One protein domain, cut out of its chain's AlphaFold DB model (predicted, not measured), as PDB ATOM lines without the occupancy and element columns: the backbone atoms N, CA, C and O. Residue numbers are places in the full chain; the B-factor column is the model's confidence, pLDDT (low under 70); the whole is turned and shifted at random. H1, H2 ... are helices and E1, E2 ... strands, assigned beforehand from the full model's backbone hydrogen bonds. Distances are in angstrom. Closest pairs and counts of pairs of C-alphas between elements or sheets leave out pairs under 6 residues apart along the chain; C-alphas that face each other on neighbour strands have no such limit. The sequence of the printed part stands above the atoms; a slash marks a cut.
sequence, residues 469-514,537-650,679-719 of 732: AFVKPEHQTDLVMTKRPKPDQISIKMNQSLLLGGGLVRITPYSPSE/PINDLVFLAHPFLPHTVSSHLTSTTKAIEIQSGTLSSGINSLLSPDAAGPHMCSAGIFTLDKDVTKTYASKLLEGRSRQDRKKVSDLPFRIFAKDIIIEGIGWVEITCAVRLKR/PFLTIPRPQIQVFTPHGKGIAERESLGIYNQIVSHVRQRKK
ATOM      1  N   ALA A 469     -58.181  -5.872 -31.317       77.81
ATOM      2  CA  ALA A 469     -59.223  -4.859 -31.488       77.81
ATOM      3  C   ALA A 469     -58.745  -3.620 -32.270       77.81
ATOM      4  O   ALA A 469     -59.562  -2.886 -32.817       77.81
ATOM      5  N   PHE A 470     -57.430  -3.395 -32.335       82.56
ATOM      6  CA  PHE A 470     -56.818  -2.284 -33.070       82.56
ATOM      7  C   PHE A 470     -56.410  -2.664 -34.497       82.56
ATOM      8  O   PHE A 470     -55.919  -1.817 -35.245       82.56
ATOM      9  N   VAL A 471     -56.609  -3.925 -34.885       82.75
ATOM     10  CA  VAL A 471     -56.340  -4.429 -36.232       82.75
ATOM     11  C   VAL A 471     -57.627  -4.417 -37.048       82.75
ATOM     12  O   VAL A 471     -58.706  -4.719 -36.531       82.75
ATOM     13  N   LYS A 472     -57.516  -4.061 -38.332       81.62
ATOM     14  CA  LYS A 472     -58.646  -4.074 -39.269       81.62
ATOM     15  C   LYS A 472     -59.344  -5.443 -39.246       81.62
ATOM     16  O   LYS A 472     -58.637  -6.452 -39.309       81.62
ATOM     17  N   PRO A 473     -60.690  -5.505 -39.217       74.25
ATOM     18  CA  PRO A 473     -61.431  -6.768 -39.124       74.25
ATOM     19  C   PRO A 473     -61.014  -7.819 -40.164       74.25
ATOM     20  O   PRO A 473     -60.900  -8.996 -39.839       74.25
ATOM     21  N   GLU A 474     -60.701  -7.381 -41.385       78.12
ATOM     22  CA  GLU A 474     -60.239  -8.220 -42.501       78.12
ATOM     23  C   GLU A 474     -58.909  -8.958 -42.251       78.12
ATOM     24  O   GLU A 474     -58.650  -9.971 -42.889       78.12
ATOM     25  N   HIS A 475     -58.084  -8.488 -41.307       78.50
ATOM     26  CA  HIS A 475     -56.764  -9.050 -41.000       78.50
ATOM     27  C   HIS A 475     -56.659  -9.669 -39.597       78.50
ATOM     28  O   HIS A 475     -55.584 -10.131 -39.215       78.50
ATOM     29  N   GLN A 476     -57.738  -9.695 -38.804       75.94
ATOM     30  CA  GLN A 476     -57.703 -10.228 -37.432       75.94
ATOM     31  C   GLN A 476     -57.388 -11.733 -37.398       75.94
ATOM     32  O   GLN A 476     -56.562 -12.184 -36.604       75.94
ATOM     33  N   THR A 477     -57.962 -12.506 -38.322       72.75
ATOM     34  CA  THR A 477     -57.692 -13.947 -38.485       72.75
ATOM     35  C   THR A 477     -56.239 -14.236 -38.863       72.75
ATOM     36  O   THR A 477     -55.665 -15.238 -38.431       72.75
ATOM     37  N   ASP A 478     -55.623 -13.331 -39.621       76.38
ATOM     38  CA  ASP A 478     -54.256 -13.456 -40.115       76.38
ATOM     39  C   ASP A 478     -53.184 -13.213 -39.043       76.38
ATOM     40  O   ASP A 478     -52.014 -13.551 -39.250       76.38
ATOM     41  N   LEU A 479     -53.553 -12.640 -37.893       79.00
ATOM     42  CA  LEU A 479     -52.640 -12.454 -36.759       79.00
ATOM     43  C   LEU A 479     -52.258 -13.785 -36.104       79.00
ATOM     44  O   LEU A 479     -51.227 -13.882 -35.437       79.00
ATOM     45  N   VAL A 480     -53.066 -14.832 -36.290       78.81
ATOM     46  CA  VAL A 480     -52.821 -16.129 -35.667       78.81
ATOM     47  C   VAL A 480     -51.761 -16.902 -36.449       78.81
ATOM     48  O   VAL A 480     -51.938 -17.305 -37.598       78.81
ATOM     49  N   MET A 481     -50.651 -17.217 -35.784       80.75
ATOM     50  CA  MET A 481     -49.566 -17.991 -36.386       80.75
ATOM     51  C   MET A 481     -49.967 -19.459 -36.651       80.75
ATOM     52  O   MET A 481     -49.972 -20.302 -35.753       80.75
ATOM     53  N   THR A 482     -50.300 -19.800 -37.899       73.75
ATOM     54  CA  THR A 482     -50.717 -21.167 -38.300       73.75
ATOM     55  C   THR A 482     -49.565 -22.054 -38.789       73.75
ATOM     56  O   THR A 482     -49.651 -23.292 -38.800       73.75
ATOM     57  N   LYS A 483     -48.471 -21.430 -39.229       77.81
ATOM     58  CA  LYS A 483     -47.268 -22.084 -39.754       77.81
ATOM     59  C   LYS A 483     -46.039 -21.460 -39.115       77.81
ATOM     60  O   LYS A 483     -46.045 -20.288 -38.758       77.81
ATOM     61  N   ARG A 484     -44.968 -22.248 -39.013       84.31
ATOM     62  CA  ARG A 484     -43.695 -21.755 -38.495       84.31
ATOM     63  C   ARG A 484     -43.123 -20.666 -39.413       84.31
ATOM     64  O   ARG A 484     -42.880 -20.969 -40.586       84.31
ATOM     65  N   PRO A 485     -42.831 -19.466 -38.889       79.69
ATOM     66  CA  PRO A 485     -42.225 -18.406 -39.671       79.69
ATOM     67  C   PRO A 485     -40.736 -18.678 -39.899       79.69
ATOM     68  O   PRO A 485     -40.050 -19.296 -39.080       79.69
ATOM     69  N   LYS A 486     -40.228 -18.218 -41.042       81.12
ATOM     70  CA  LYS A 486     -38.789 -18.112 -41.299       81.12
ATOM     71  C   LYS A 486     -38.409 -16.661 -41.008       81.12
ATOM     72  O   LYS A 486     -38.758 -15.815 -41.821       81.12
ATOM     73  N   PRO A 487     -37.771 -16.371 -39.866       82.25
ATOM     74  CA  PRO A 487     -37.487 -14.996 -39.488       82.25
ATOM     75  C   PRO A 487     -36.399 -14.401 -40.384       82.25
ATOM     76  O   PRO A 487     -35.372 -15.042 -40.647       82.25
ATOM     77  N   ASP A 488     -36.602 -13.153 -40.790       83.94
ATOM     78  CA  ASP A 488     -35.548 -12.326 -41.363       83.94
ATOM     79  C   ASP A 488     -34.593 -11.843 -40.265       83.94
ATOM     80  O   ASP A 488     -34.940 -11.785 -39.086       83.94
ATOM     81  N   GLN A 489     -33.357 -11.513 -40.637       89.81
ATOM     82  CA  GLN A 489     -32.409 -10.883 -39.721       89.81
ATOM     83  C   GLN A 489     -32.366  -9.383 -40.002       89.81
ATOM     84  O   GLN A 489     -31.904  -8.965 -41.064       89.81
ATOM     85  N   ILE A 490     -32.808  -8.582 -39.033       92.31
ATOM     86  CA  ILE A 490     -32.903  -7.126 -39.162       92.31
ATOM     87  C   ILE A 490     -31.906  -6.471 -38.209       92.31
ATOM     88  O   ILE A 490     -31.886  -6.774 -37.020       92.31
ATOM     89  N   SER A 491     -31.077  -5.569 -38.735       93.00
ATOM     90  CA  SER A 491     -30.094  -4.809 -37.959       93.00
ATOM     91  C   SER A 491     -30.645  -3.424 -37.630       93.00
ATOM     92  O   SER A 491     -30.934  -2.651 -38.542       93.00
ATOM     93  N   ILE A 492     -30.791  -3.124 -36.342       93.00
ATOM     94  CA  ILE A 492     -31.337  -1.872 -35.815       93.00
ATOM     95  C   ILE A 492     -30.204  -1.096 -35.136       93.00
ATOM     96  O   ILE A 492     -29.534  -1.608 -34.234       93.00
ATOM     97  N   LYS A 493     -29.981   0.139 -35.588       91.12
ATOM     98  CA  LYS A 493     -29.057   1.107 -34.972       91.12
ATOM     99  C   LYS A 493     -29.812   2.033 -34.016       91.12
ATOM    100  O   LYS A 493     -31.027   2.141 -34.132       91.12
ATOM    101  N   MET A 494     -29.098   2.767 -33.160       86.69
ATOM    102  CA  MET A 494     -29.707   3.667 -32.162       86.69
ATOM    103  C   MET A 494     -30.732   4.670 -32.735       86.69
ATOM    104  O   MET A 494     -31.810   4.821 -32.179       86.69
ATOM    105  N   ASN A 495     -30.482   5.248 -33.918       88.38
ATOM    106  CA  ASN A 495     -31.396   6.221 -34.554       88.38
ATOM    107  C   ASN A 495     -32.483   5.587 -35.449       88.38
ATOM    108  O   ASN A 495     -33.072   6.261 -36.304       88.38
ATOM    109  N   GLN A 496     -32.692   4.275 -35.339       92.44
ATOM    110  CA  GLN A 496     -33.644   3.527 -36.152       92.44
ATOM    111  C   GLN A 496     -34.659   2.797 -35.278       92.44
ATOM    112  O   GLN A 496     -34.345   2.301 -34.199       92.44
ATOM    113  N   SER A 497     -35.868   2.652 -35.810       93.44
ATOM    114  CA  SER A 497     -36.932   1.866 -35.200       93.44
ATOM    115  C   SER A 497     -37.409   0.789 -36.161       93.44
ATOM    116  O   SER A 497     -37.498   0.994 -37.377       93.44
ATOM    117  N   LEU A 498     -37.758  -0.360 -35.592       94.69
ATOM    118  CA  LEU A 498     -38.432  -1.441 -36.290       94.69
ATOM    119  C   LEU A 498     -39.941  -1.305 -36.083       94.69
ATOM    120  O   LEU A 498     -40.418  -1.373 -34.951       94.69
ATOM    121  N   LEU A 499     -40.678  -1.126 -37.176       92.44
ATOM    122  CA  LEU A 499     -42.136  -1.178 -37.213       92.44
ATOM    123  C   LEU A 499     -42.591  -2.578 -37.624       92.44
ATOM    124  O   LEU A 499     -42.060  -3.154 -38.574       92.44
ATOM    125  N   LEU A 500     -43.595  -3.103 -36.934       91.31
ATOM    126  CA  LEU A 500     -44.219  -4.392 -37.216       91.31
ATOM    127  C   LEU A 500     -45.708  -4.176 -37.502       91.31
ATOM    128  O   LEU A 500     -46.363  -3.390 -36.814       91.31
ATOM    129  N   GLY A 501     -46.237  -4.849 -38.527       85.56
ATOM    130  CA  GLY A 501     -47.658  -4.773 -38.888       85.56
ATOM    131  C   GLY A 501     -48.096  -3.386 -39.367       85.56
ATOM    132  O   GLY A 501     -49.218  -2.963 -39.105       85.56
ATOM    133  N   GLY A 502     -47.181  -2.641 -39.998       77.81
ATOM    134  CA  GLY A 502     -47.433  -1.284 -40.493       77.81
ATOM    135  C   GLY A 502     -47.771  -0.257 -39.405       77.81
ATOM    136  O   GLY A 502     -48.536   0.669 -39.658       77.81
ATOM    137  N   GLY A 503     -47.206  -0.427 -38.202       82.75
ATOM    138  CA  GLY A 503     -47.291   0.540 -37.100       82.75
ATOM    139  C   GLY A 503     -47.837  -0.026 -35.788       82.75
ATOM    140  O   GLY A 503     -47.702   0.634 -34.757       82.75
ATOM    141  N   LEU A 504     -48.393  -1.244 -35.806       87.56
ATOM    142  CA  LEU A 504     -49.008  -1.894 -34.642       87.56
ATOM    143  C   LEU A 504     -48.041  -2.039 -33.459       87.56
ATOM    144  O   LEU A 504     -48.415  -1.784 -32.317       87.56
ATOM    145  N   VAL A 505     -46.791  -2.415 -33.733       91.94
ATOM    146  CA  VAL A 505     -45.730  -2.474 -32.720       91.94
ATOM    147  C   VAL A 505     -44.499  -1.746 -33.238       91.94
ATOM    148  O   VAL A 505     -44.055  -1.991 -34.361       91.94
ATOM    149  N   ARG A 506     -43.923  -0.871 -32.409       93.31
ATOM    150  CA  ARG A 506     -42.633  -0.223 -32.682       93.31
ATOM    151  C   ARG A 506     -41.611  -0.625 -31.632       93.31
ATOM    152  O   ARG A 506     -41.857  -0.467 -30.443       93.31
ATOM    153  N   ILE A 507     -40.450  -1.088 -32.082       95.31
ATOM    154  CA  ILE A 507     -39.307  -1.437 -31.231       95.31
ATOM    155  C   ILE A 507     -38.177  -0.460 -31.536       95.31
ATOM    156  O   ILE A 507     -37.776  -0.309 -32.692       95.31
ATOM    157  N   THR A 508     -37.680   0.219 -30.506       94.00
ATOM    158  CA  THR A 508     -36.630   1.241 -30.629       94.00
ATOM    159  C   THR A 508     -35.540   0.967 -29.603       94.00
ATOM    160  O   THR A 508     -35.873   0.711 -28.449       94.00
ATOM    161  N   PRO A 509     -34.253   0.982 -29.974       93.06
ATOM    162  CA  PRO A 509     -33.169   0.984 -29.001       93.06
ATOM    163  C   PRO A 509     -33.316   2.138 -28.007       93.06
ATOM    164  O   PRO A 509     -33.741   3.224 -28.388       93.06
ATOM    165  N   TYR A 510     -32.996   1.895 -26.740       87.75
ATOM    166  CA  TYR A 510     -33.130   2.891 -25.681       87.75
ATOM    167  C   TYR A 510     -31.776   3.148 -25.018       87.75
ATOM    168  O   TYR A 510     -31.089   2.203 -24.622       87.75
ATOM    169  N   SER A 511     -31.413   4.428 -24.890       76.81
ATOM    170  CA  SER A 511     -30.267   4.886 -24.106       76.81
ATOM    171  C   SER A 511     -30.753   5.734 -22.926       76.81
ATOM    172  O   SER A 511     -31.461   6.717 -23.150       76.81
ATOM    173  N   PRO A 512     -30.327   5.446 -21.683       63.97
ATOM    174  CA  PRO A 512     -30.645   6.276 -20.521       63.97
ATOM    175  C   PRO A 512     -30.195   7.743 -20.649       63.97
ATOM    176  O   PRO A 512     -30.729   8.603 -19.960       63.97
ATOM    177  N   SER A 513     -29.228   8.038 -21.528       53.97
ATOM    178  CA  SER A 513     -28.709   9.393 -21.771       53.97
ATOM    179  C   SER A 513     -29.630  10.291 -22.609       53.97
ATOM    180  O   SER A 513     -29.341  11.474 -22.743       53.97
ATOM    181  N   GLU A 514     -30.691   9.744 -23.212       45.56
ATOM    182  CA  GLU A 514     -31.620  10.466 -24.101       45.56
ATOM    183  C   GLU A 514     -32.996  10.726 -23.461       45.56
ATOM    184  O   GLU A 514     -33.938  11.111 -24.157       45.56
ATOM    185  N   PRO A 537     -19.453   4.152 -25.658       52.22
ATOM    186  CA  PRO A 537     -20.504   5.106 -25.952       52.22
ATOM    187  C   PRO A 537     -21.685   4.299 -26.475       52.22
ATOM    188  O   PRO A 537     -21.559   3.547 -27.446       52.22
ATOM    189  N   ILE A 538     -22.816   4.426 -25.790       55.06
ATOM    190  CA  ILE A 538     -24.045   3.671 -26.051       55.06
ATOM    191  C   ILE A 538     -24.463   3.797 -27.540       55.06
ATOM    192  O   ILE A 538     -25.042   2.875 -28.110       55.06
ATOM    193  N   ASN A 539     -24.015   4.856 -28.222       55.94
ATOM    194  CA  ASN A 539     -24.258   5.172 -29.632       55.94
ATOM    195  C   ASN A 539     -23.743   4.153 -30.674       55.94
ATOM    196  O   ASN A 539     -24.233   4.171 -31.802       55.94
ATOM    197  N   ASP A 540     -22.813   3.251 -30.332       71.56
ATOM    198  CA  ASP A 540     -22.260   2.256 -31.279       71.56
ATOM    199  C   ASP A 540     -22.916   0.863 -31.188       71.56
ATOM    200  O   ASP A 540     -22.482  -0.094 -31.842       71.56
ATOM    201  N   LEU A 541     -23.967   0.714 -30.379       84.00
ATOM    202  CA  LEU A 541     -24.659  -0.564 -30.232       84.00
ATOM    203  C   LEU A 541     -25.507  -0.894 -31.466       84.00
ATOM    204  O   LEU A 541     -26.266  -0.076 -31.990       84.00
ATOM    205  N   VAL A 542     -25.401  -2.148 -31.905       87.19
ATOM    206  CA  VAL A 542     -26.202  -2.710 -32.996       87.19
ATOM    207  C   VAL A 542     -27.038  -3.855 -32.446       87.19
ATOM    208  O   VAL A 542     -26.501  -4.822 -31.898       87.19
ATOM    209  N   PHE A 543     -28.351  -3.746 -32.616       92.31
ATOM    210  CA  PHE A 543     -29.318  -4.760 -32.219       92.31
ATOM    211  C   PHE A 543     -29.698  -5.595 -33.438       92.31
ATOM    212  O   PHE A 543     -29.965  -5.060 -34.511       92.31
ATOM    213  N   LEU A 544     -29.736  -6.914 -33.286       93.19
ATOM    214  CA  LEU A 544     -30.252  -7.830 -34.294       93.19
ATOM    215  C   LEU A 544     -31.602  -8.358 -33.823       93.19
ATOM    216  O   LEU A 544     -31.666  -9.043 -32.801       93.19
ATOM    217  N   ALA A 545     -32.650  -8.047 -34.576       94.25
ATOM    218  CA  ALA A 545     -34.003  -8.522 -34.349       94.25
ATOM    219  C   ALA A 545     -34.352  -9.639 -35.341       94.25
ATOM    220  O   ALA A 545     -34.116  -9.509 -36.545       94.25
ATOM    221  N   HIS A 546     -34.938 -10.716 -34.823       94.50
ATOM    222  CA  HIS A 546     -35.446 -11.845 -35.599       94.50
ATOM    223  C   HIS A 546     -36.947 -12.006 -35.297       94.50
ATOM    224  O   HIS A 546     -37.301 -12.601 -34.274       94.50
ATOM    225  N   PRO A 547     -37.841 -11.430 -36.121       92.88
ATOM    226  CA  PRO A 547     -39.278 -11.509 -35.902       92.88
ATOM    227  C   PRO A 547     -39.818 -12.890 -36.297       92.88
ATOM    228  O   PRO A 547     -39.805 -13.277 -37.464       92.88
ATOM    229  N   PHE A 548     -40.326 -13.630 -35.317       92.31
ATOM    230  CA  PHE A 548     -41.108 -14.848 -35.505       92.31
ATOM    231  C   PHE A 548     -42.591 -14.479 -35.472       92.31
ATOM    232  O   PHE A 548     -43.278 -14.678 -34.471       92.31
ATOM    233  N   LEU A 549     -43.065 -13.893 -36.572       90.81
ATOM    234  CA  LEU A 549     -44.419 -13.357 -36.718       90.81
ATOM    235  C   LEU A 549     -45.101 -13.957 -37.964       90.81
ATOM    236  O   LEU A 549     -44.403 -14.459 -38.851       90.81
ATOM    237  N   PRO A 550     -46.444 -13.936 -38.052       87.69
ATOM    238  CA  PRO A 550     -47.167 -14.330 -39.258       87.69
ATOM    239  C   PRO A 550     -46.729 -13.510 -40.477       87.69
ATOM    240  O   PRO A 550     -46.339 -12.352 -40.348       87.69
ATOM    241  N   HIS A 551     -46.840 -14.084 -41.677       81.00
ATOM    242  CA  HIS A 551     -46.411 -13.426 -42.921       81.00
ATOM    243  C   HIS A 551     -47.148 -12.114 -43.231       81.00
ATOM    244  O   HIS A 551     -46.621 -11.277 -43.957       81.00
ATOM    245  N   THR A 552     -48.348 -11.937 -42.687       79.62
ATOM    246  CA  THR A 552     -49.159 -10.718 -42.803       79.62
ATOM    247  C   THR A 552     -48.599  -9.557 -41.985       79.62
ATOM    248  O   THR A 552     -48.770  -8.395 -42.351       79.62
ATOM    249  N   VAL A 553     -47.856  -9.851 -40.915       85.69
ATOM    250  CA  VAL A 553     -47.197  -8.851 -40.077       85.69
ATOM    251  C   VAL A 553     -45.844  -8.505 -40.692       85.69
ATOM    252  O   VAL A 553     -44.809  -9.082 -40.363       85.69
ATOM    253  N   SER A 554     -45.859  -7.538 -41.609       86.06
ATOM    254  CA  SER A 554     -44.644  -7.062 -42.271       86.06
ATOM    255  C   SER A 554     -43.724  -6.305 -41.307       86.06
ATOM    256  O   SER A 554     -44.175  -5.564 -40.427       86.06
ATOM    257  N   SER A 555     -42.416  -6.491 -41.478       89.94
ATOM    258  CA  SER A 555     -41.375  -5.779 -40.739       89.94
ATOM    259  C   SER A 555     -40.778  -4.659 -41.587       89.94
ATOM    260  O   SER A 555     -40.288  -4.915 -42.686       89.94
ATOM    261  N   HIS A 556     -40.761  -3.433 -41.067       90.69
ATOM    262  CA  HIS A 556     -40.244  -2.260 -41.765       90.69
ATOM    263  C   HIS A 556     -39.258  -1.481 -40.885       90.69
ATOM    264  O   HIS A 556     -39.603  -1.027 -39.795       90.69
ATOM    265  N   LEU A 557     -38.026  -1.303 -41.366       92.50
ATOM    266  CA  LEU A 557     -36.981  -0.541 -40.680       92.50
ATOM    267  C   LEU A 557     -36.957   0.898 -41.204       92.50
ATOM    268  O   LEU A 557     -36.838   1.119 -42.407       92.50
ATOM    269  N   THR A 558     -37.028   1.882 -40.312       91.81
ATOM    270  CA  THR A 558     -36.977   3.307 -40.681       91.81
ATOM    271  C   THR A 558     -36.293   4.140 -39.595       91.81
ATOM    272  O   THR A 558     -35.945   3.613 -38.537       91.81
ATOM    273  N   SER A 559     -36.043   5.426 -39.850       91.88
ATOM    274  CA  SER A 559     -35.534   6.334 -38.813       91.88
ATOM    275  C   SER A 559     -36.569   6.512 -37.704       91.88
ATOM    276  O   SER A 559     -37.770   6.509 -37.977       91.88
ATOM    277  N   THR A 560     -36.123   6.697 -36.461       89.50
ATOM    278  CA  THR A 560     -37.025   6.807 -35.301       89.50
ATOM    279  C   THR A 560     -38.058   7.929 -35.472       89.50
ATOM    280  O   THR A 560     -39.233   7.727 -35.181       89.50
ATOM    281  N   THR A 561     -37.664   9.069 -36.050       89.38
ATOM    282  CA  THR A 561     -38.566  10.190 -36.375       89.38
ATOM    283  C   THR A 561     -39.692   9.784 -37.329       89.38
ATOM    284  O   THR A 561     -40.865   9.902 -36.989       89.38
ATOM    285  N   LYS A 562     -39.347   9.189 -38.477       87.12
ATOM    286  CA  LYS A 562     -40.326   8.682 -39.449       87.12
ATOM    287  C   LYS A 562     -41.192   7.575 -38.861       87.12
ATOM    288  O   LYS A 562     -42.360   7.465 -39.202       87.12
ATOM    289  N   ALA A 563     -40.635   6.736 -37.988       85.94
ATOM    290  CA  ALA A 563     -41.398   5.680 -37.333       85.94
ATOM    291  C   ALA A 563     -42.517   6.252 -36.453       85.94
ATOM    292  O   ALA A 563     -43.624   5.722 -36.468       85.94
ATOM    293  N   ILE A 564     -42.232   7.336 -35.726       86.44
ATOM    294  CA  ILE A 564     -43.210   8.055 -34.902       86.44
ATOM    295  C   ILE A 564     -44.273   8.717 -35.787       86.44
ATOM    296  O   ILE A 564     -45.462   8.599 -35.502       86.44
ATOM    297  N   GLU A 565     -43.883   9.350 -36.895       84.56
ATOM    298  CA  GLU A 565     -44.824   9.976 -37.838       84.56
ATOM    299  C   GLU A 565     -45.766   8.958 -38.505       84.56
ATOM    300  O   GLU A 565     -46.964   9.206 -38.625       84.56
ATOM    301  N   ILE A 566     -45.250   7.787 -38.894       81.81
ATOM    302  CA  ILE A 566     -46.051   6.691 -39.467       81.81
ATOM    303  C   ILE A 566     -47.010   6.124 -38.417       81.81
ATOM    304  O   ILE A 566     -48.184   5.903 -38.695       81.81
ATOM    305  N   GLN A 567     -46.523   5.902 -37.194       79.12
ATOM    306  CA  GLN A 567     -47.310   5.327 -36.102       79.12
ATOM    307  C   GLN A 567     -48.378   6.294 -35.560       79.12
ATOM    308  O   GLN A 567     -49.422   5.854 -35.080       79.12
ATOM    309  N   SER A 568     -48.136   7.604 -35.658       75.75
ATOM    310  CA  SER A 568     -49.100   8.649 -35.296       75.75
ATOM    311  C   SER A 568     -50.132   8.945 -36.389       75.75
ATOM    312  O   SER A 568     -51.068   9.692 -36.136       75.75
ATOM    313  N   GLY A 569     -49.977   8.377 -37.591       72.06
ATOM    314  CA  GLY A 569     -50.849   8.655 -38.736       72.06
ATOM    315  C   GLY A 569     -50.575   9.996 -39.432       72.06
ATOM    316  O   GLY A 569     -51.292  10.354 -40.360       72.06
ATOM    317  N   THR A 570     -49.526  10.722 -39.026       66.38
ATOM    318  CA  THR A 570     -49.161  12.039 -39.584       66.38
ATOM    319  C   THR A 570     -48.528  11.921 -40.978       66.38
ATOM    320  O   THR A 570     -48.604  12.848 -41.781       66.38
ATOM    321  N   LEU A 571     -47.919  10.770 -41.290       65.31
ATOM    322  CA  LEU A 571     -47.314  10.481 -42.591       65.31
ATOM    323  C   LEU A 571     -48.066   9.342 -43.295       65.31
ATOM    324  O   LEU A 571     -48.108   8.218 -42.794       65.31
ATOM    325  N   SER A 572     -48.586   9.595 -44.502       58.28
ATOM    326  CA  SER A 572     -49.130   8.544 -45.369       58.28
ATOM    327  C   SER A 572     -47.991   7.641 -45.852       58.28
ATOM    328  O   SER A 572     -47.259   7.973 -46.787       58.28
ATOM    329  N   SER A 573     -47.791   6.510 -45.186       59.19
ATOM    330  CA  SER A 573     -46.789   5.536 -45.611       59.19
ATOM    331  C   SER A 573     -47.317   4.686 -46.771       59.19
ATOM    332  O   SER A 573     -48.467   4.262 -46.743       59.19
ATOM    333  N   GLY A 574     -46.471   4.358 -47.752       60.09
ATOM    334  CA  GLY A 574     -46.763   3.324 -48.762       60.09
ATOM    335  C   GLY A 574     -46.687   1.891 -48.208       60.09
ATOM    336  O   GLY A 574     -46.386   0.961 -48.949       60.09
ATOM    337  N   ILE A 575     -46.864   1.722 -46.894       67.06
ATOM    338  CA  ILE A 575     -46.771   0.451 -46.177       67.06
ATOM    339  C   ILE A 575     -48.197  -0.027 -45.913       67.06
ATOM    340  O   ILE A 575     -49.027   0.733 -45.419       67.06
ATOM    341  N   ASN A 576     -48.470  -1.303 -46.187       68.06
ATOM    342  CA  ASN A 576     -49.744  -1.924 -45.834       68.06
ATOM    343  C   ASN A 576     -49.902  -1.935 -44.306       68.06
ATOM    344  O   ASN A 576     -49.271  -2.739 -43.615       68.06
ATOM    345  N   SER A 577     -50.711  -1.012 -43.781       75.44
ATOM    346  CA  SER A 577     -50.990  -0.921 -42.349       75.44
ATOM    347  C   SER A 577     -52.119  -1.861 -41.947       75.44
ATOM    348  O   SER A 577     -53.209  -1.824 -42.529       75.44
ATOM    349  N   LEU A 578     -51.836  -2.687 -40.934       78.62
ATOM    350  CA  LEU A 578     -52.824  -3.547 -40.284       78.62
ATOM    351  C   LEU A 578     -53.692  -2.766 -39.290       78.62
ATOM    352  O   LEU A 578     -54.736  -3.269 -38.883       78.62
ATOM    353  N   LEU A 579     -53.272  -1.560 -38.891       77.50
ATOM    354  CA  LEU A 579     -54.005  -0.730 -37.941       77.50
ATOM    355  C   LEU A 579     -55.341  -0.276 -38.530       77.50
ATOM    356  O   LEU A 579     -55.418   0.150 -39.685       77.50
ATOM    357  N   SER A 580     -56.389  -0.346 -37.712       73.62
ATOM    358  CA  SER A 580     -57.655   0.317 -38.014       73.62
ATOM    359  C   SER A 580     -57.435   1.838 -38.109       73.62
ATOM    360  O   SER A 580     -56.643   2.368 -37.324       73.62
ATOM    361  N   PRO A 581     -58.113   2.561 -39.023       64.50
ATOM    362  CA  PRO A 581     -57.990   4.018 -39.142       64.50
ATOM    363  C   PRO A 581     -58.224   4.754 -37.815       64.50
ATOM    364  O   PRO A 581     -57.520   5.711 -37.514       64.50
ATOM    365  N   ASP A 582     -59.138   4.236 -36.991       63.34
ATOM    366  CA  ASP A 582     -59.513   4.814 -35.693       63.34
ATOM    367  C   ASP A 582     -58.530   4.463 -34.558       63.34
ATOM    368  O   ASP A 582     -58.633   4.986 -33.451       63.34
ATOM    369  N   ALA A 583     -57.579   3.554 -34.801       60.88
ATOM    370  CA  ALA A 583     -56.640   3.046 -33.798       60.88
ATOM    371  C   ALA A 583     -55.284   3.773 -33.786       60.88
ATOM    372  O   ALA A 583     -54.541   3.675 -32.806       60.88
ATOM    373  N   ALA A 584     -54.926   4.458 -34.876       60.69
ATOM    374  CA  ALA A 584     -53.632   5.117 -35.035       60.69
ATOM    375  C   ALA A 584     -53.608   6.493 -34.348       60.69
ATOM    376  O   ALA A 584     -54.603   7.207 -34.364       60.69
ATOM    377  N   GLY A 585     -52.467   6.891 -33.768       67.00
ATOM    378  CA  GLY A 585     -52.310   8.215 -33.148       67.00
ATOM    379  C   GLY A 585     -52.444   8.225 -31.620       67.00
ATOM    380  O   GLY A 585     -51.490   7.837 -30.941       67.00
ATOM    381  N   PRO A 586     -53.578   8.679 -31.048       64.62
ATOM    382  CA  PRO A 586     -53.691   9.013 -29.623       64.62
ATOM    383  C   PRO A 586     -53.614   7.797 -28.693       64.62
ATOM    384  O   PRO A 586     -53.410   7.944 -27.492       64.62
ATOM    385  N   HIS A 587     -53.760   6.589 -29.236       77.38
ATOM    386  CA  HIS A 587     -53.712   5.354 -28.464       77.38
ATOM    387  C   HIS A 587     -52.289   4.820 -28.273       77.38
ATOM    388  O   HIS A 587     -52.112   3.903 -27.483       77.38
ATOM    389  N   MET A 588     -51.264   5.336 -28.958       84.75
ATOM    390  CA  MET A 588     -49.927   4.732 -28.914       84.75
ATOM    391  C   MET A 588     -49.119   5.188 -27.698       84.75
ATOM    392  O   MET A 588     -48.743   6.351 -27.589       84.75
ATOM    393  N   CYS A 589     -48.778   4.239 -26.821       87.81
ATOM    394  CA  CYS A 589     -48.000   4.486 -25.606       87.81
ATOM    395  C   CYS A 589     -46.812   3.522 -25.506       87.81
ATOM    396  O   CYS A 589     -46.772   2.474 -26.157       87.81
ATOM    397  N   SER A 590     -45.827   3.863 -24.671       91.31
ATOM    398  CA  SER A 590     -44.752   2.922 -24.351       91.31
ATOM    399  C   SER A 590     -45.310   1.749 -23.545       91.31
ATOM    400  O   SER A 590     -45.968   1.950 -22.528       91.31
ATOM    401  N   ALA A 591     -45.026   0.528 -23.995       89.38
ATOM    402  CA  ALA A 591     -45.326  -0.706 -23.274       89.38
ATOM    403  C   ALA A 591     -44.275  -1.038 -22.199       89.38
ATOM    404  O   ALA A 591     -44.437  -1.996 -21.448       89.38
ATOM    405  N   GLY A 592     -43.188  -0.263 -22.139       92.00
ATOM    406  CA  GLY A 592     -42.091  -0.446 -21.198       92.00
ATOM    407  C   GLY A 592     -40.717  -0.440 -21.864       92.00
ATOM    408  O   GLY A 592     -40.578  -0.467 -23.095       92.00
ATOM    409  N   ILE A 593     -39.700  -0.401 -21.006       93.69
ATOM    410  CA  ILE A 593     -38.290  -0.546 -21.365       93.69
ATOM    411  C   ILE A 593     -37.856  -1.952 -20.956       93.69
ATOM    412  O   ILE A 593     -38.039  -2.363 -19.812       93.69
ATOM    413  N   PHE A 594     -37.271  -2.679 -21.899       93.75
ATOM    414  CA  PHE A 594     -36.864  -4.067 -21.740       93.75
ATOM    415  C   PHE A 594     -35.342  -4.149 -21.781       93.75
ATOM    416  O   PHE A 594     -34.705  -3.683 -22.730       93.75
ATOM    417  N   THR A 595     -34.759  -4.750 -20.745       92.38
ATOM    418  CA  THR A 595     -33.305  -4.909 -20.619       92.38
ATOM    419  C   THR A 595     -32.879  -6.284 -21.130       92.38
ATOM    420  O   THR A 595     -33.522  -7.302 -20.862       92.38
ATOM    421  N   LEU A 596     -31.807  -6.325 -21.923       91.38
ATOM    422  CA  LEU A 596     -31.224  -7.563 -22.433       91.38
ATOM    423  C   LEU A 596     -30.226  -8.111 -21.403       91.38
ATOM    424  O   LEU A 596     -29.043  -7.767 -21.402       91.38
ATOM    425  N   ASP A 597     -30.713  -8.992 -20.530       86.12
ATOM    426  CA  ASP A 597     -29.950  -9.463 -19.364       86.12
ATOM    427  C   ASP A 597     -29.185 -10.766 -19.629       86.12
ATOM    428  O   ASP A 597     -28.118 -11.015 -19.054       86.12
ATOM    429  N   LYS A 598     -29.724 -11.621 -20.508       87.19
ATOM    430  CA  LYS A 598     -29.235 -12.988 -20.696       87.19
ATOM    431  C   LYS A 598     -27.983 -13.018 -21.560       87.19
ATOM    432  O   LYS A 598     -28.050 -12.730 -22.751       87.19
ATOM    433  N   ASP A 599     -26.863 -13.453 -20.988       87.38
ATOM    434  CA  ASP A 599     -25.644 -13.730 -21.750       87.38
ATOM    435  C   ASP A 599     -25.792 -15.027 -22.565       87.38
ATOM    436  O   ASP A 599     -25.833 -16.135 -22.025       87.38
ATOM    437  N   VAL A 600     -25.859 -14.884 -23.889       85.38
ATOM    438  CA  VAL A 600     -25.931 -15.986 -24.859       85.38
ATOM    439  C   VAL A 600     -24.628 -16.154 -25.645       85.38
ATOM    440  O   VAL A 600     -24.586 -16.871 -26.649       85.38
ATOM    441  N   THR A 601     -23.531 -15.539 -25.188       83.94
ATOM    442  CA  THR A 601     -22.229 -15.548 -25.874       83.94
ATOM    443  C   THR A 601     -21.772 -16.963 -26.189       83.94
ATOM    444  O   THR A 601     -21.351 -17.231 -27.309       83.94
ATOM    445  N   LYS A 602     -21.921 -17.910 -25.253       80.94
ATOM    446  CA  LYS A 602     -21.543 -19.317 -25.471       80.94
ATOM    447  C   LYS A 602     -22.275 -19.946 -26.662       80.94
ATOM    448  O   LYS A 602     -21.675 -20.694 -27.430       80.94
ATOM    449  N   THR A 603     -23.556 -19.633 -26.830       76.38
ATOM    450  CA  THR A 603     -24.419 -20.201 -27.874       76.38
ATOM    451  C   THR A 603     -24.025 -19.675 -29.257       76.38
ATOM    452  O   THR A 603     -23.901 -20.451 -30.208       76.38
ATOM    453  N   TYR A 604     -23.739 -18.376 -29.365       73.50
ATOM    454  CA  TYR A 604     -23.362 -17.716 -30.623       73.50
ATOM    455  C   TYR A 604     -21.875 -17.862 -30.975       73.50
ATOM    456  O   TYR A 604     -21.522 -17.984 -32.148       73.50
ATOM    457  N   ALA A 605     -20.998 -17.885 -29.971       71.00
ATOM    458  CA  ALA A 605     -19.551 -18.009 -30.122       71.00
ATOM    459  C   ALA A 605     -19.049 -19.456 -29.986       71.00
ATOM    460  O   ALA A 605     -17.844 -19.673 -29.987       71.00
ATOM    461  N   SER A 606     -19.939 -20.449 -29.916       66.38
ATOM    462  CA  SER A 606     -19.614 -21.884 -29.801       66.38
ATOM    463  C   SER A 606     -18.487 -22.328 -30.746       66.38
ATOM    464  O   SER A 606     -17.503 -22.901 -30.293       66.38
ATOM    465  N   LYS A 607     -18.537 -21.942 -32.027       60.97
ATOM    466  CA  LYS A 607     -17.468 -22.237 -33.006       60.97
ATOM    467  C   LYS A 607     -16.151 -21.480 -32.789       60.97
ATOM    468  O   LYS A 607     -15.111 -21.941 -33.239       60.97
ATOM    469  N   LEU A 608     -16.189 -20.296 -32.176       60.91
ATOM    470  CA  LEU A 608     -14.985 -19.530 -31.810       60.91
ATOM    471  C   LEU A 608     -14.327 -20.098 -30.545       60.91
ATOM    472  O   LEU A 608     -13.123 -19.942 -30.360       60.91
ATOM    473  N   LEU A 609     -15.128 -20.733 -29.687       62.25
ATOM    474  CA  LEU A 609     -14.706 -21.399 -28.456       62.25
ATOM    475  C   LEU A 609     -14.206 -22.833 -28.729       62.25
ATOM    476  O   LEU A 609     -13.340 -23.341 -28.016       62.25
ATOM    477  N   GLU A 610     -14.710 -23.481 -29.783       59.56
ATOM    478  CA  GLU A 610     -14.212 -24.753 -30.317       59.56
ATOM    479  C   GLU A 610     -12.883 -24.547 -31.075       59.56
ATOM    480  O   GLU A 610     -12.829 -24.472 -32.300       59.56
ATOM    481  N   GLY A 611     -11.779 -24.434 -30.329       55.97
ATOM    482  CA  GLY A 611     -10.422 -24.451 -30.886       55.97
ATOM    483  C   GLY A 611     -10.052 -25.801 -31.527       55.97
ATOM    484  O   GLY A 611     -10.637 -26.837 -31.201       55.97
ATOM    485  N   ARG A 612      -9.042 -25.808 -32.415       50.06
ATOM    486  CA  ARG A 612      -8.522 -27.035 -33.066       50.06
ATOM    487  C   ARG A 612      -7.836 -28.002 -32.081       50.06
ATOM    488  O   ARG A 612      -7.726 -29.182 -32.392       50.06
ATOM    489  N   SER A 613      -7.417 -27.523 -30.903       49.78
ATOM    490  CA  SER A 613      -6.775 -28.292 -29.823       49.78
ATOM    491  C   SER A 613      -7.437 -28.017 -28.463       49.78
ATOM    492  O   SER A 613      -8.032 -26.959 -28.254       49.78
ATOM    493  N   ARG A 614      -7.328 -28.958 -27.509       53.88
ATOM    494  CA  ARG A 614      -7.883 -28.843 -26.141       53.88
ATOM    495  C   ARG A 614      -7.234 -27.705 -25.333       53.88
ATOM    496  O   ARG A 614      -7.885 -27.184 -24.435       53.88
ATOM    497  N   GLN A 615      -6.004 -27.311 -25.683       51.09
ATOM    498  CA  GLN A 615      -5.253 -26.205 -25.066       51.09
ATOM    499  C   GLN A 615      -5.638 -24.815 -25.619       51.09
ATOM    500  O   GLN A 615      -5.529 -23.835 -24.895       51.09
ATOM    501  N   ASP A 616      -6.179 -24.731 -26.843       53.62
ATOM    502  CA  ASP A 616      -6.572 -23.468 -27.505       53.62
ATOM    503  C   ASP A 616      -8.042 -23.074 -27.270       53.62
ATOM    504  O   ASP A 616      -8.555 -22.122 -27.868       53.62
ATOM    505  N   ARG A 617      -8.768 -23.828 -26.436       61.06
ATOM    506  CA  ARG A 617     -10.165 -23.525 -26.107       61.06
ATOM    507  C   ARG A 617     -10.224 -22.293 -25.210       61.06
ATOM    508  O   ARG A 617     -10.108 -22.400 -23.992       61.06
ATOM    509  N   LYS A 618     -10.438 -21.129 -25.823       62.56
ATOM    510  CA  LYS A 618     -10.729 -19.881 -25.106       62.56
ATOM    511  C   LYS A 618     -11.955 -20.071 -24.217       62.56
ATOM    512  O   LYS A 618     -12.943 -20.669 -24.653       62.56
ATOM    513  N   LYS A 619     -11.910 -19.564 -22.983       67.44
ATOM    514  CA  LYS A 619     -13.100 -19.516 -22.130       67.44
ATOM    515  C   LYS A 619     -13.985 -18.360 -22.590       67.44
ATOM    516  O   LYS A 619     -13.515 -17.402 -23.200       67.44
ATOM    517  N   VAL A 620     -15.284 -18.444 -22.295       66.56
ATOM    518  CA  VAL A 620     -16.232 -17.356 -22.604       66.56
ATOM    519  C   VAL A 620     -15.779 -16.061 -21.928       66.56
ATOM    520  O   VAL A 620     -15.827 -15.013 -22.564       66.56
ATOM    521  N   SER A 621     -15.253 -16.154 -20.700       69.19
ATOM    522  CA  SER A 621     -14.684 -15.040 -19.930       69.19
ATOM    523  C   SER A 621     -13.690 -14.193 -20.724       69.19
ATOM    524  O   SER A 621     -13.715 -12.974 -20.606       69.19
ATOM    525  N   ASP A 622     -12.899 -14.830 -21.588       71.81
ATOM    526  CA  ASP A 622     -11.728 -14.237 -22.245       71.81
ATOM    527  C   ASP A 622     -12.074 -13.556 -23.582       71.81
ATOM    528  O   ASP A 622     -11.206 -13.021 -24.277       71.81
ATOM    529  N   LEU A 623     -13.342 -13.623 -24.001       75.75
ATOM    530  CA  LEU A 623     -13.799 -12.982 -25.227       75.75
ATOM    531  C   LEU A 623     -13.932 -11.463 -25.027       75.75
ATOM    532  O   LEU A 623     -14.522 -11.026 -24.043       75.75
ATOM    533  N   PRO A 624     -13.496 -10.638 -26.001       79.31
ATOM    534  CA  PRO A 624     -13.566  -9.176 -25.906       79.31
ATOM    535  C   PRO A 624     -14.986  -8.625 -26.127       79.31
ATOM    536  O   PRO A 624     -15.165  -7.429 -26.360       79.31
ATOM    537  N   PHE A 625     -15.996  -9.495 -26.127       82.50
ATOM    538  CA  PHE A 625     -17.389  -9.138 -26.328       82.50
ATOM    539  C   PHE A 625     -18.326 -10.087 -25.578       82.50
ATOM    540  O   PHE A 625     -18.011 -11.264 -25.365       82.50
ATOM    541  N   ARG A 626     -19.508  -9.572 -25.247       84.62
ATOM    542  CA  ARG A 626     -20.658 -10.328 -24.750       84.62
ATOM    543  C   ARG A 626     -21.839 -10.126 -25.681       84.62
ATOM    544  O   ARG A 626     -22.008  -9.049 -26.244       84.62
ATOM    545  N   ILE A 627     -22.636 -11.169 -25.868       88.06
ATOM    546  CA  ILE A 627     -23.887 -11.112 -26.621       88.06
ATOM    547  C   ILE A 627     -25.015 -11.299 -25.623       88.06
ATOM    548  O   ILE A 627     -25.134 -12.365 -25.020       88.06
ATOM    549  N   PHE A 628     -25.835 -10.268 -25.480       91.12
ATOM    550  CA  PHE A 628     -27.027 -10.307 -24.651       91.12
ATOM    551  C   PHE A 628     -28.264 -10.532 -25.505       91.12
ATOM    552  O   PHE A 628     -28.310 -10.083 -26.652       91.12
ATOM    553  N   ALA A 629     -29.254 -11.231 -24.958       92.62
ATOM    554  CA  ALA A 629     -30.489 -11.548 -25.658       92.62
ATOM    555  C   ALA A 629     -31.725 -11.405 -24.770       92.62
ATOM    556  O   ALA A 629     -31.672 -11.662 -23.565       92.62
ATOM    557  N   LYS A 630     -32.851 -11.060 -25.392       93.88
ATOM    558  CA  LYS A 630     -34.188 -11.093 -24.793       93.88
ATOM    559  C   LYS A 630     -35.201 -11.417 -25.892       93.88
ATOM    560  O   LYS A 630     -35.055 -10.942 -27.019       93.88
ATOM    561  N   ASP A 631     -36.211 -12.216 -25.567       94.69
ATOM    562  CA  ASP A 631     -37.346 -12.436 -26.462       94.69
ATOM    563  C   ASP A 631     -38.480 -11.498 -26.027       94.69
ATOM    564  O   ASP A 631     -38.914 -11.532 -24.872       94.69
ATOM    565  N   ILE A 632     -38.969 -10.683 -26.961       95.19
ATOM    566  CA  ILE A 632     -40.142  -9.829 -26.764       95.19
ATOM    567  C   ILE A 632     -41.356 -10.549 -27.332       95.19
ATOM    568  O   ILE A 632     -41.410 -10.824 -28.530       95.19
ATOM    569  N   ILE A 633     -42.314 -10.868 -26.471       93.88
ATOM    570  CA  ILE A 633     -43.550 -11.564 -26.824       93.88
ATOM    571  C   ILE A 633     -44.622 -10.522 -27.130       93.88
ATOM    572  O   ILE A 633     -44.876  -9.628 -26.324       93.88
ATOM    573  N   ILE A 634     -45.255 -10.659 -28.288       91.94
ATOM    574  CA  ILE A 634     -46.380  -9.846 -28.738       91.94
ATOM    575  C   ILE A 634     -47.626 -10.722 -28.618       91.94
ATOM    576  O   ILE A 634     -47.845 -11.616 -29.439       91.94
ATOM    577  N   GLU A 635     -48.417 -10.485 -27.572       88.12
ATOM    578  CA  GLU A 635     -49.580 -11.311 -27.245       88.12
ATOM    579  C   GLU A 635     -50.584 -11.314 -28.407       88.12
ATOM    580  O   GLU A 635     -51.021 -10.264 -28.870       88.12
ATOM    581  N   GLY A 636     -50.956 -12.500 -28.880       81.25
ATOM    582  CA  GLY A 636     -51.840 -12.702 -30.023       81.25
ATOM    583  C   GLY A 636     -51.116 -13.121 -31.293       81.25
ATOM    584  O   GLY A 636     -51.724 -13.789 -32.128       81.25
ATOM    585  N   ILE A 637     -49.843 -12.745 -31.430       87.06
ATOM    586  CA  ILE A 637     -49.182 -12.634 -32.732       87.06
ATOM    587  C   ILE A 637     -47.934 -13.520 -32.807       87.06
ATOM    588  O   ILE A 637     -47.774 -14.282 -33.761       87.06
ATOM    589  N   GLY A 638     -47.036 -13.435 -31.822       90.62
ATOM    590  CA  GLY A 638     -45.767 -14.161 -31.833       90.62
ATOM    591  C   GLY A 638     -44.682 -13.467 -31.020       90.62
ATOM    592  O   GLY A 638     -44.964 -12.816 -30.020       90.62
ATOM    593  N   TRP A 639     -43.420 -13.589 -31.436       93.75
ATOM    594  CA  TRP A 639     -42.308 -12.985 -30.697       93.75
ATOM    595  C   TRP A 639     -41.197 -12.448 -31.593       93.75
ATOM    596  O   TRP A 639     -41.058 -12.825 -32.754       93.75
ATOM    597  N   VAL A 640     -40.365 -11.576 -31.029       95.00
ATOM    598  CA  VAL A 640     -39.152 -11.054 -31.659       95.00
ATOM    599  C   VAL A 640     -37.960 -11.404 -30.780       95.00
ATOM    600  O   VAL A 640     -37.878 -10.975 -29.631       95.00
ATOM    601  N   GLU A 641     -37.029 -12.190 -31.318       94.50
ATOM    602  CA  GLU A 641     -35.768 -12.517 -30.643       94.50
ATOM    603  C   GLU A 641     -34.761 -11.394 -30.912       94.50
ATOM    604  O   GLU A 641     -34.357 -11.171 -32.060       94.50
ATOM    605  N   ILE A 642     -34.367 -10.671 -29.861       94.81
ATOM    606  CA  ILE A 642     -33.484  -9.507 -29.956       94.81
ATOM    607  C   ILE A 642     -32.154  -9.839 -29.303       94.81
ATOM    608  O   ILE A 642     -32.096 -10.297 -28.163       94.81
ATOM    609  N   THR A 643     -31.075  -9.581 -30.033       93.25
ATOM    610  CA  THR A 643     -29.705  -9.789 -29.561       93.25
ATOM    611  C   THR A 643     -28.867  -8.536 -29.757       93.25
ATOM    612  O   THR A 643     -29.011  -7.843 -30.759       93.25
ATOM    613  N   CYS A 644     -27.974  -8.241 -28.819       91.12
ATOM    614  CA  CYS A 644     -27.056  -7.109 -28.904       91.12
ATOM    615  C   CYS A 644     -25.657  -7.547 -28.472       91.12
ATOM    616  O   CYS A 644     -25.495  -8.215 -27.450       91.12
ATOM    617  N   ALA A 645     -24.643  -7.190 -29.260       87.06
ATOM    618  CA  ALA A 645     -23.252  -7.477 -28.938       87.06
ATOM    619  C   ALA A 645     -22.581  -6.243 -28.324       87.06
ATOM    620  O   ALA A 645     -22.426  -5.223 -28.988       87.06
ATOM    621  N   VAL A 646     -22.120  -6.378 -27.084       85.62
ATOM    622  CA  VAL A 646     -21.378  -5.354 -26.346       85.62
ATOM    623  C   VAL A 646     -19.895  -5.710 -26.386       85.62
ATOM    624  O   VAL A 646     -19.524  -6.852 -26.114       85.62
ATOM    625  N   ARG A 647     -19.032  -4.758 -26.753       80.88
ATOM    626  CA  ARG A 647     -17.579  -4.966 -26.878       80.88
ATOM    627  C   ARG A 647     -16.819  -4.095 -25.888       80.88
ATOM    628  O   ARG A 647     -17.184  -2.942 -25.688       80.88
ATOM    629  N   LEU A 648     -15.723  -4.622 -25.347       71.81
ATOM    630  CA  LEU A 648     -14.761  -3.823 -24.589       71.81
ATOM    631  C   LEU A 648     -13.923  -2.986 -25.562       71.81
ATOM    632  O   LEU A 648     -13.407  -3.512 -26.556       71.81
ATOM    633  N   LYS A 649     -13.762  -1.688 -25.283       63.06
ATOM    634  CA  LYS A 649     -12.776  -0.865 -25.992       63.06
ATOM    635  C   LYS A 649     -11.376  -1.387 -25.657       63.06
ATOM    636  O   LYS A 649     -11.058  -1.638 -24.499       63.06
ATOM    637  N   ARG A 650     -10.523  -1.557 -26.670       48.41
ATOM    638  CA  ARG A 650      -9.089  -1.776 -26.437       48.41
ATOM    639  C   ARG A 650      -8.490  -0.452 -25.970       48.41
ATOM    640  O   ARG A 650      -8.554   0.509 -26.729       48.41
ATOM    641  N   PRO A 679     -15.349  -7.824 -16.214       67.94
ATOM    642  CA  PRO A 679     -15.490  -6.418 -16.609       67.94
ATOM    643  C   PRO A 679     -16.826  -6.108 -17.299       67.94
ATOM    644  O   PRO A 679     -17.204  -4.948 -17.414       67.94
ATOM    645  N   PHE A 680     -17.573  -7.120 -17.751       71.12
ATOM    646  CA  PHE A 680     -18.920  -6.942 -18.294       71.12
ATOM    647  C   PHE A 680     -20.023  -6.853 -17.224       71.12
ATOM    648  O   PHE A 680     -21.183  -6.620 -17.570       71.12
ATOM    649  N   LEU A 681     -19.705  -7.042 -15.937       68.94
ATOM    650  CA  LEU A 681     -20.658  -6.850 -14.837       68.94
ATOM    651  C   LEU A 681     -20.911  -5.370 -14.533       68.94
ATOM    652  O   LEU A 681     -21.984  -5.045 -14.034       68.94
ATOM    653  N   THR A 682     -19.959  -4.489 -14.850       67.25
ATOM    654  CA  THR A 682     -20.050  -3.041 -14.603       67.25
ATOM    655  C   THR A 682     -20.612  -2.255 -15.789       67.25
ATOM    656  O   THR A 682     -21.002  -1.104 -15.620       67.25
ATOM    657  N   ILE A 683     -20.685  -2.856 -16.984       72.94
ATOM    658  CA  ILE A 683     -21.188  -2.192 -18.196       72.94
ATOM    659  C   ILE A 683     -22.727  -2.163 -18.178       72.94
ATOM    660  O   ILE A 683     -23.344  -3.214 -17.948       72.94
ATOM    661  N   PRO A 684     -23.366  -1.009 -18.471       76.38
ATOM    662  CA  PRO A 684     -24.818  -0.918 -18.557       76.38
ATOM    663  C   PRO A 684     -25.367  -1.885 -19.609       76.38
ATOM    664  O   PRO A 684     -24.818  -2.049 -20.704       76.38
ATOM    665  N   ARG A 685     -26.464  -2.559 -19.261       86.00
ATOM    666  CA  ARG A 685     -27.078  -3.558 -20.135       86.00
ATOM    667  C   ARG A 685     -27.820  -2.881 -21.288       86.00
ATOM    668  O   ARG A 685     -28.461  -1.856 -21.065       86.00
ATOM    669  N   PRO A 686     -27.751  -3.436 -22.513       89.50
ATOM    670  CA  PRO A 686     -28.460  -2.864 -23.646       89.50
ATOM    671  C   PRO A 686     -29.971  -2.929 -23.417       89.50
ATOM    672  O   PRO A 686     -30.491  -3.946 -22.952       89.50
ATOM    673  N   GLN A 687     -30.665  -1.848 -23.761       92.38
ATOM    674  CA  GLN A 687     -32.100  -1.690 -23.547       92.38
ATOM    675  C   GLN A 687     -32.818  -1.355 -24.849       92.38
ATOM    676  O   GLN A 687     -32.254  -0.771 -25.777       92.38
ATOM    677  N   ILE A 688     -34.088  -1.732 -24.905       94.12
ATOM    678  CA  ILE A 688     -35.014  -1.365 -25.971       94.12
ATOM    679  C   ILE A 688     -36.311  -0.866 -25.347       94.12
ATOM    680  O   ILE A 688     -36.722  -1.328 -24.286       94.12
ATOM    681  N   GLN A 689     -36.990   0.033 -26.036       95.19
ATOM    682  CA  GLN A 689     -38.318   0.498 -25.691       95.19
ATOM    683  C   GLN A 689     -39.312   0.026 -26.750       95.19
ATOM    684  O   GLN A 689     -39.071   0.146 -27.957       95.19
ATOM    685  N   VAL A 690     -40.432  -0.523 -26.287       94.94
ATOM    686  CA  VAL A 690     -41.505  -1.022 -27.153       94.94
ATOM    687  C   VAL A 690     -42.720  -0.111 -27.020       94.94
ATOM    688  O   VAL A 690     -43.020   0.376 -25.931       94.94
ATOM    689  N   PHE A 691     -43.410   0.136 -28.130       92.69
ATOM    690  CA  PHE A 691     -44.615   0.960 -28.193       92.69
ATOM    691  C   PHE A 691     -45.739   0.197 -28.883       92.69
ATOM    692  O   PHE A 691     -45.531  -0.377 -29.958       92.69
ATOM    693  N   THR A 692     -46.915   0.223 -28.265       91.19
ATOM    694  CA  THR A 692     -48.138  -0.460 -28.708       91.19
ATOM    695  C   THR A 692     -49.372   0.380 -28.365       91.19
ATOM    696  O   THR A 692     -49.271   1.311 -27.554       91.19
ATOM    697  N   PRO A 693     -50.555   0.056 -28.921       87.19
ATOM    698  CA  PRO A 693     -51.807   0.639 -28.458       87.19
ATOM    699  C   PRO A 693     -51.987   0.436 -26.945       87.19
ATOM    700  O   PRO A 693     -51.886  -0.674 -26.417       87.19
ATOM    701  N   HIS A 694     -52.211   1.535 -26.235       86.12
ATOM    702  CA  HIS A 694     -52.304   1.684 -24.785       86.12
ATOM    703  C   HIS A 694     -51.113   1.147 -23.977       86.12
ATOM    704  O   HIS A 694     -51.241   0.973 -22.765       86.12
ATOM    705  N   GLY A 695     -49.969   0.862 -24.613       85.62
ATOM    706  CA  GLY A 695     -48.812   0.263 -23.942       85.62
ATOM    707  C   GLY A 695     -49.088  -1.143 -23.389       85.62
ATOM    708  O   GLY A 695     -48.454  -1.564 -22.426       85.62
ATOM    709  N   LYS A 696     -50.063  -1.868 -23.952       87.50
ATOM    710  CA  LYS A 696     -50.452  -3.223 -23.518       87.50
ATOM    711  C   LYS A 696     -50.087  -4.280 -24.565       87.50
ATOM    712  O   LYS A 696     -49.713  -3.956 -25.691       87.50
ATOM    713  N   GLY A 697     -50.201  -5.553 -24.183       87.06
ATOM    714  CA  GLY A 697     -50.033  -6.696 -25.089       87.06
ATOM    715  C   GLY A 697     -48.587  -7.097 -25.377       87.06
ATOM    716  O   GLY A 697     -48.344  -7.838 -26.326       87.06
ATOM    717  N   ILE A 698     -47.637  -6.618 -24.571       92.25
ATOM    718  CA  ILE A 698     -46.233  -7.024 -24.633       92.25
ATOM    719  C   ILE A 698     -45.874  -7.767 -23.350       92.25
ATOM    720  O   ILE A 698     -46.190  -7.316 -22.251       92.25
ATOM    721  N   ALA A 699     -45.183  -8.890 -23.502       91.12
ATOM    722  CA  ALA A 699     -44.520  -9.590 -22.413       91.12
ATOM    723  C   ALA A 699     -43.058  -9.858 -22.785       91.12
ATOM    724  O   ALA A 699     -42.655  -9.726 -23.941       91.12
ATOM    725  N   GLU A 700     -42.254 -10.265 -21.811       92.06
ATOM    726  CA  GLU A 700     -40.864 -10.645 -22.040       92.06
ATOM    727  C   GLU A 700     -40.569 -12.045 -21.510       92.06
ATOM    728  O   GLU A 700     -41.224 -12.543 -20.593       92.06
ATOM    729  N   ARG A 701     -39.557 -12.686 -22.097       91.94
ATOM    730  CA  ARG A 701     -38.962 -13.910 -21.557       91.94
ATOM    731  C   ARG A 701     -37.466 -13.966 -21.837       91.94
ATOM    732  O   ARG A 701     -36.943 -13.273 -22.716       91.94
ATOM    733  N   GLU A 702     -36.772 -14.830 -21.105       89.81
ATOM    734  CA  GLU A 702     -35.403 -15.203 -21.459       89.81
ATOM    735  C   GLU A 702     -35.358 -15.843 -22.850       89.81
ATOM    736  O   GLU A 702     -36.242 -16.620 -23.219       89.81
ATOM    737  N   SER A 703     -34.312 -15.535 -23.620       89.31
ATOM    738  CA  SER A 703     -34.239 -16.007 -24.998       89.31
ATOM    739  C   SER A 703     -34.086 -17.523 -25.096       89.31
ATOM    740  O   SER A 703     -33.188 -18.115 -24.492       89.31
ATOM    741  N   LEU A 704     -34.933 -18.141 -25.924       87.94
ATOM    742  CA  LEU A 704     -34.855 -19.568 -26.257       87.94
ATOM    743  C   LEU A 704     -33.791 -19.871 -27.333       87.94
ATOM    744  O   LEU A 704     -33.498 -21.038 -27.614       87.94
ATOM    745  N   GLY A 705     -33.206 -18.836 -27.953       85.94
ATOM    746  CA  GLY A 705     -32.178 -18.963 -28.991       85.94
ATOM    747  C   GLY A 705     -32.637 -19.767 -30.212       85.94
ATOM    748  O   GLY A 705     -31.851 -20.528 -30.791       85.94
ATOM    749  N   ILE A 706     -33.918 -19.654 -30.575       87.06
ATOM    750  CA  ILE A 706     -34.559 -20.477 -31.610       87.06
ATOM    751  C   ILE A 706     -33.904 -20.221 -32.964       87.06
ATOM    752  O   ILE A 706     -33.620 -21.172 -33.703       87.06
ATOM    753  N   TYR A 707     -33.587 -18.961 -33.278       86.12
ATOM    754  CA  TYR A 707     -32.952 -18.607 -34.546       86.12
ATOM    755  C   TYR A 707     -31.645 -19.380 -34.773       86.12
ATOM    756  O   TYR A 707     -31.448 -20.019 -35.813       86.12
ATOM    757  N   ASN A 708     -30.758 -19.392 -33.774       82.44
ATOM    758  CA  ASN A 708     -29.461 -20.061 -33.887       82.44
ATOM    759  C   ASN A 708     -29.606 -21.594 -34.009       82.44
ATOM    760  O   ASN A 708     -28.878 -22.247 -34.768       82.44
ATOM    761  N   GLN A 709     -30.594 -22.182 -33.329       82.38
ATOM    762  CA  GLN A 709     -30.901 -23.611 -33.443       82.38
ATOM    763  C   GLN A 709     -31.403 -23.991 -34.847       82.38
ATOM    764  O   GLN A 709     -30.989 -25.013 -35.399       82.38
ATOM    765  N   ILE A 710     -32.218 -23.145 -35.483       80.31
ATOM    766  CA  ILE A 710     -32.681 -23.364 -36.861       80.31
ATOM    767  C   ILE A 710     -31.519 -23.235 -37.855       80.31
ATOM    768  O   ILE A 710     -31.316 -24.108 -38.705       80.31
ATOM    769  N   VAL A 711     -30.719 -22.169 -37.747       76.44
ATOM    770  CA  VAL A 711     -29.598 -21.906 -38.666       76.44
ATOM    771  C   VAL A 711     -28.528 -22.995 -38.584       76.44
ATOM    772  O   VAL A 711     -28.001 -23.423 -39.615       76.44
ATOM    773  N   SER A 712     -28.200 -23.474 -37.381       67.38
ATOM    774  CA  SER A 712     -27.236 -24.566 -37.204       67.38
ATOM    775  C   SER A 712     -27.705 -25.865 -37.876       67.38
ATOM    776  O   SER A 712     -26.908 -26.515 -38.556       67.38
ATOM    777  N   HIS A 713     -28.999 -26.186 -37.799       60.88
ATOM    778  CA  HIS A 713     -29.588 -27.366 -38.433       60.88
ATOM    779  C   HIS A 713     -29.600 -27.283 -39.972       60.88
ATOM    780  O   HIS A 713     -29.202 -28.228 -40.658       60.88
ATOM    781  N   VAL A 714     -29.978 -26.131 -40.546       59.75
ATOM    782  CA  VAL A 714     -29.927 -25.914 -42.009       59.75
ATOM    783  C   VAL A 714     -28.495 -26.046 -42.538       59.75
ATOM    784  O   VAL A 714     -28.274 -26.630 -43.600       59.75
ATOM    785  N   ARG A 715     -27.506 -25.550 -41.784       53.91
ATOM    786  CA  ARG A 715     -26.080 -25.660 -42.133       53.91
ATOM    787  C   ARG A 715     -25.559 -27.098 -42.076       53.91
ATOM    788  O   ARG A 715     -24.732 -27.453 -42.908       53.91
ATOM    789  N   GLN A 716     -26.042 -27.929 -41.150       54.06
ATOM    790  CA  GLN A 716     -25.690 -29.356 -41.102       54.06
ATOM    791  C   GLN A 716     -26.227 -30.128 -42.318       54.06
ATOM    792  O   GLN A 716     -25.536 -31.009 -42.822       54.06
ATOM    793  N   ARG A 717     -27.411 -29.759 -42.829       47.66
ATOM    794  CA  ARG A 717     -27.989 -30.338 -44.056       47.66
ATOM    795  C   ARG A 717     -27.315 -29.852 -45.347       47.66
ATOM    796  O   ARG A 717     -27.244 -30.610 -46.306       47.66
ATOM    797  N   LYS A 718     -26.805 -28.615 -45.386       42.94
ATOM    798  CA  LYS A 718     -26.138 -28.004 -46.555       42.94
ATOM    799  C   LYS A 718     -24.603 -28.098 -46.504       42.94
ATOM    800  O   LYS A 718     -23.930 -27.085 -46.688       42.94
ATOM    801  N   LYS A 719     -24.012 -29.278 -46.275       37.19
ATOM    802  CA  LYS A 719     -22.564 -29.462 -46.513       37.19
ATOM    803  C   LYS A 719     -22.257 -29.370 -48.024       37.19
ATOM    804  O   LYS A 719     -22.230 -30.370 -48.723       37.19
TER     805      LYS A 719
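Overview. This is residues 469 to 514, 537 to 650 and 679 to 719 of the 732 residues of the protein "Pyruvate carboxyltransferase domain-containing protein" of Phaeomoniella chlamydospora (UniProt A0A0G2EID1). Two strongly twisted five-stranded sheets lie face to face as a sandwich, E1 E4 E8 E7 E10 on E5 E2 E3 E9 E6, their strands at only 11 degrees to each other. H1 packs on the second sheet, while residues 611 to 616, after H3, and residues 711 to 719, of which 711 to 717 belong to H4, stick out. The printed part has 201 residues, under half of them in named elements, with ten strands and four helices in the order E1 E2 E3 E4 E5 H1 E6 H2 H3 E7 E8 E9 E10 H4. Both sheets are antiparallel and the class is mixed, helices and strands. The whole is compact, with a radius of gyration of the C-alphas of 18.4 A and spans of 63 by 43 by 26 A.

Along the chain. Find C-alpha 638 at (-45.767, -14.161, -31.833); from there E8 runs 30.1 A to residue 647. In its sheet look for E1 at residues 490 to 493, E4 at 542 to 548, 19.4 A, E7 at 625 to 634, 29.1 A, and E10 at 698 to 701. The other sheet holds E5, 555 to 559, E2, 496 to 500, E3, 505 to 510, E9, 687 to 693, 20.4 A, and E6, 588 to 595, 20.9 A. H1 is residues 560 to 567, H2 601 to 604 and H3 606 to 609. H4, 706 to 717, runs 17.2 A to C-alpha 717 at (-27.989, -30.338, -44.056).

Arrangement. In the first sheet, look for N 492 and O 543 of E1 and E4, 2.8 A, N 544 and O 643 of E4 and E8, 2.8 A, N 640 and O 632 of the hairpin E7 and E8, 2.8 A, and N 633 and O 699 of E7 and E10, 2.8 A. In the second, find N 499 and O 556 of E2 and E5, 2.8 A, N 500 and O 505 of the hairpin E2 and E3, 2.8 A, N 689 and O 508 of E9 and E3, 2.7 A, and N 591 and O 690 of E6 and E9, 2.8 A. The facing parts of the sheets are 10.2 A centre to centre. H1 is on the second sheet; its closest C-alphas to E2 are Thr 560 and Gln 496, 4.8 A. H2 is on the first sheet at a height of 7.4 A, and H4 only grazes that sheet with residues 706 to 707. H3 is on neither sheet; it is close to H2 but not clearly touching, the closest C-alphas, of Leu 609 and Lys 602, 7.7 A apart. In H1 and H4 every O i to N i+4 pair is within hydrogen-bond range; H2 and H3 are too short for one.

Size, cuts and confidence. The two C-alphas farthest apart, of Asp 582 and Gln 615, are 63.4 A apart. Residues 515 to 536 and 651 to 678 are not printed; the C-alpha gaps are 12.5 A and 12.6 A. The links H1 to E6 and H3 to E7 are long. Mean pLDDT of the printed part is 79.6, and 48 residues are under 70, among them 606 to 621 and 712 to 719.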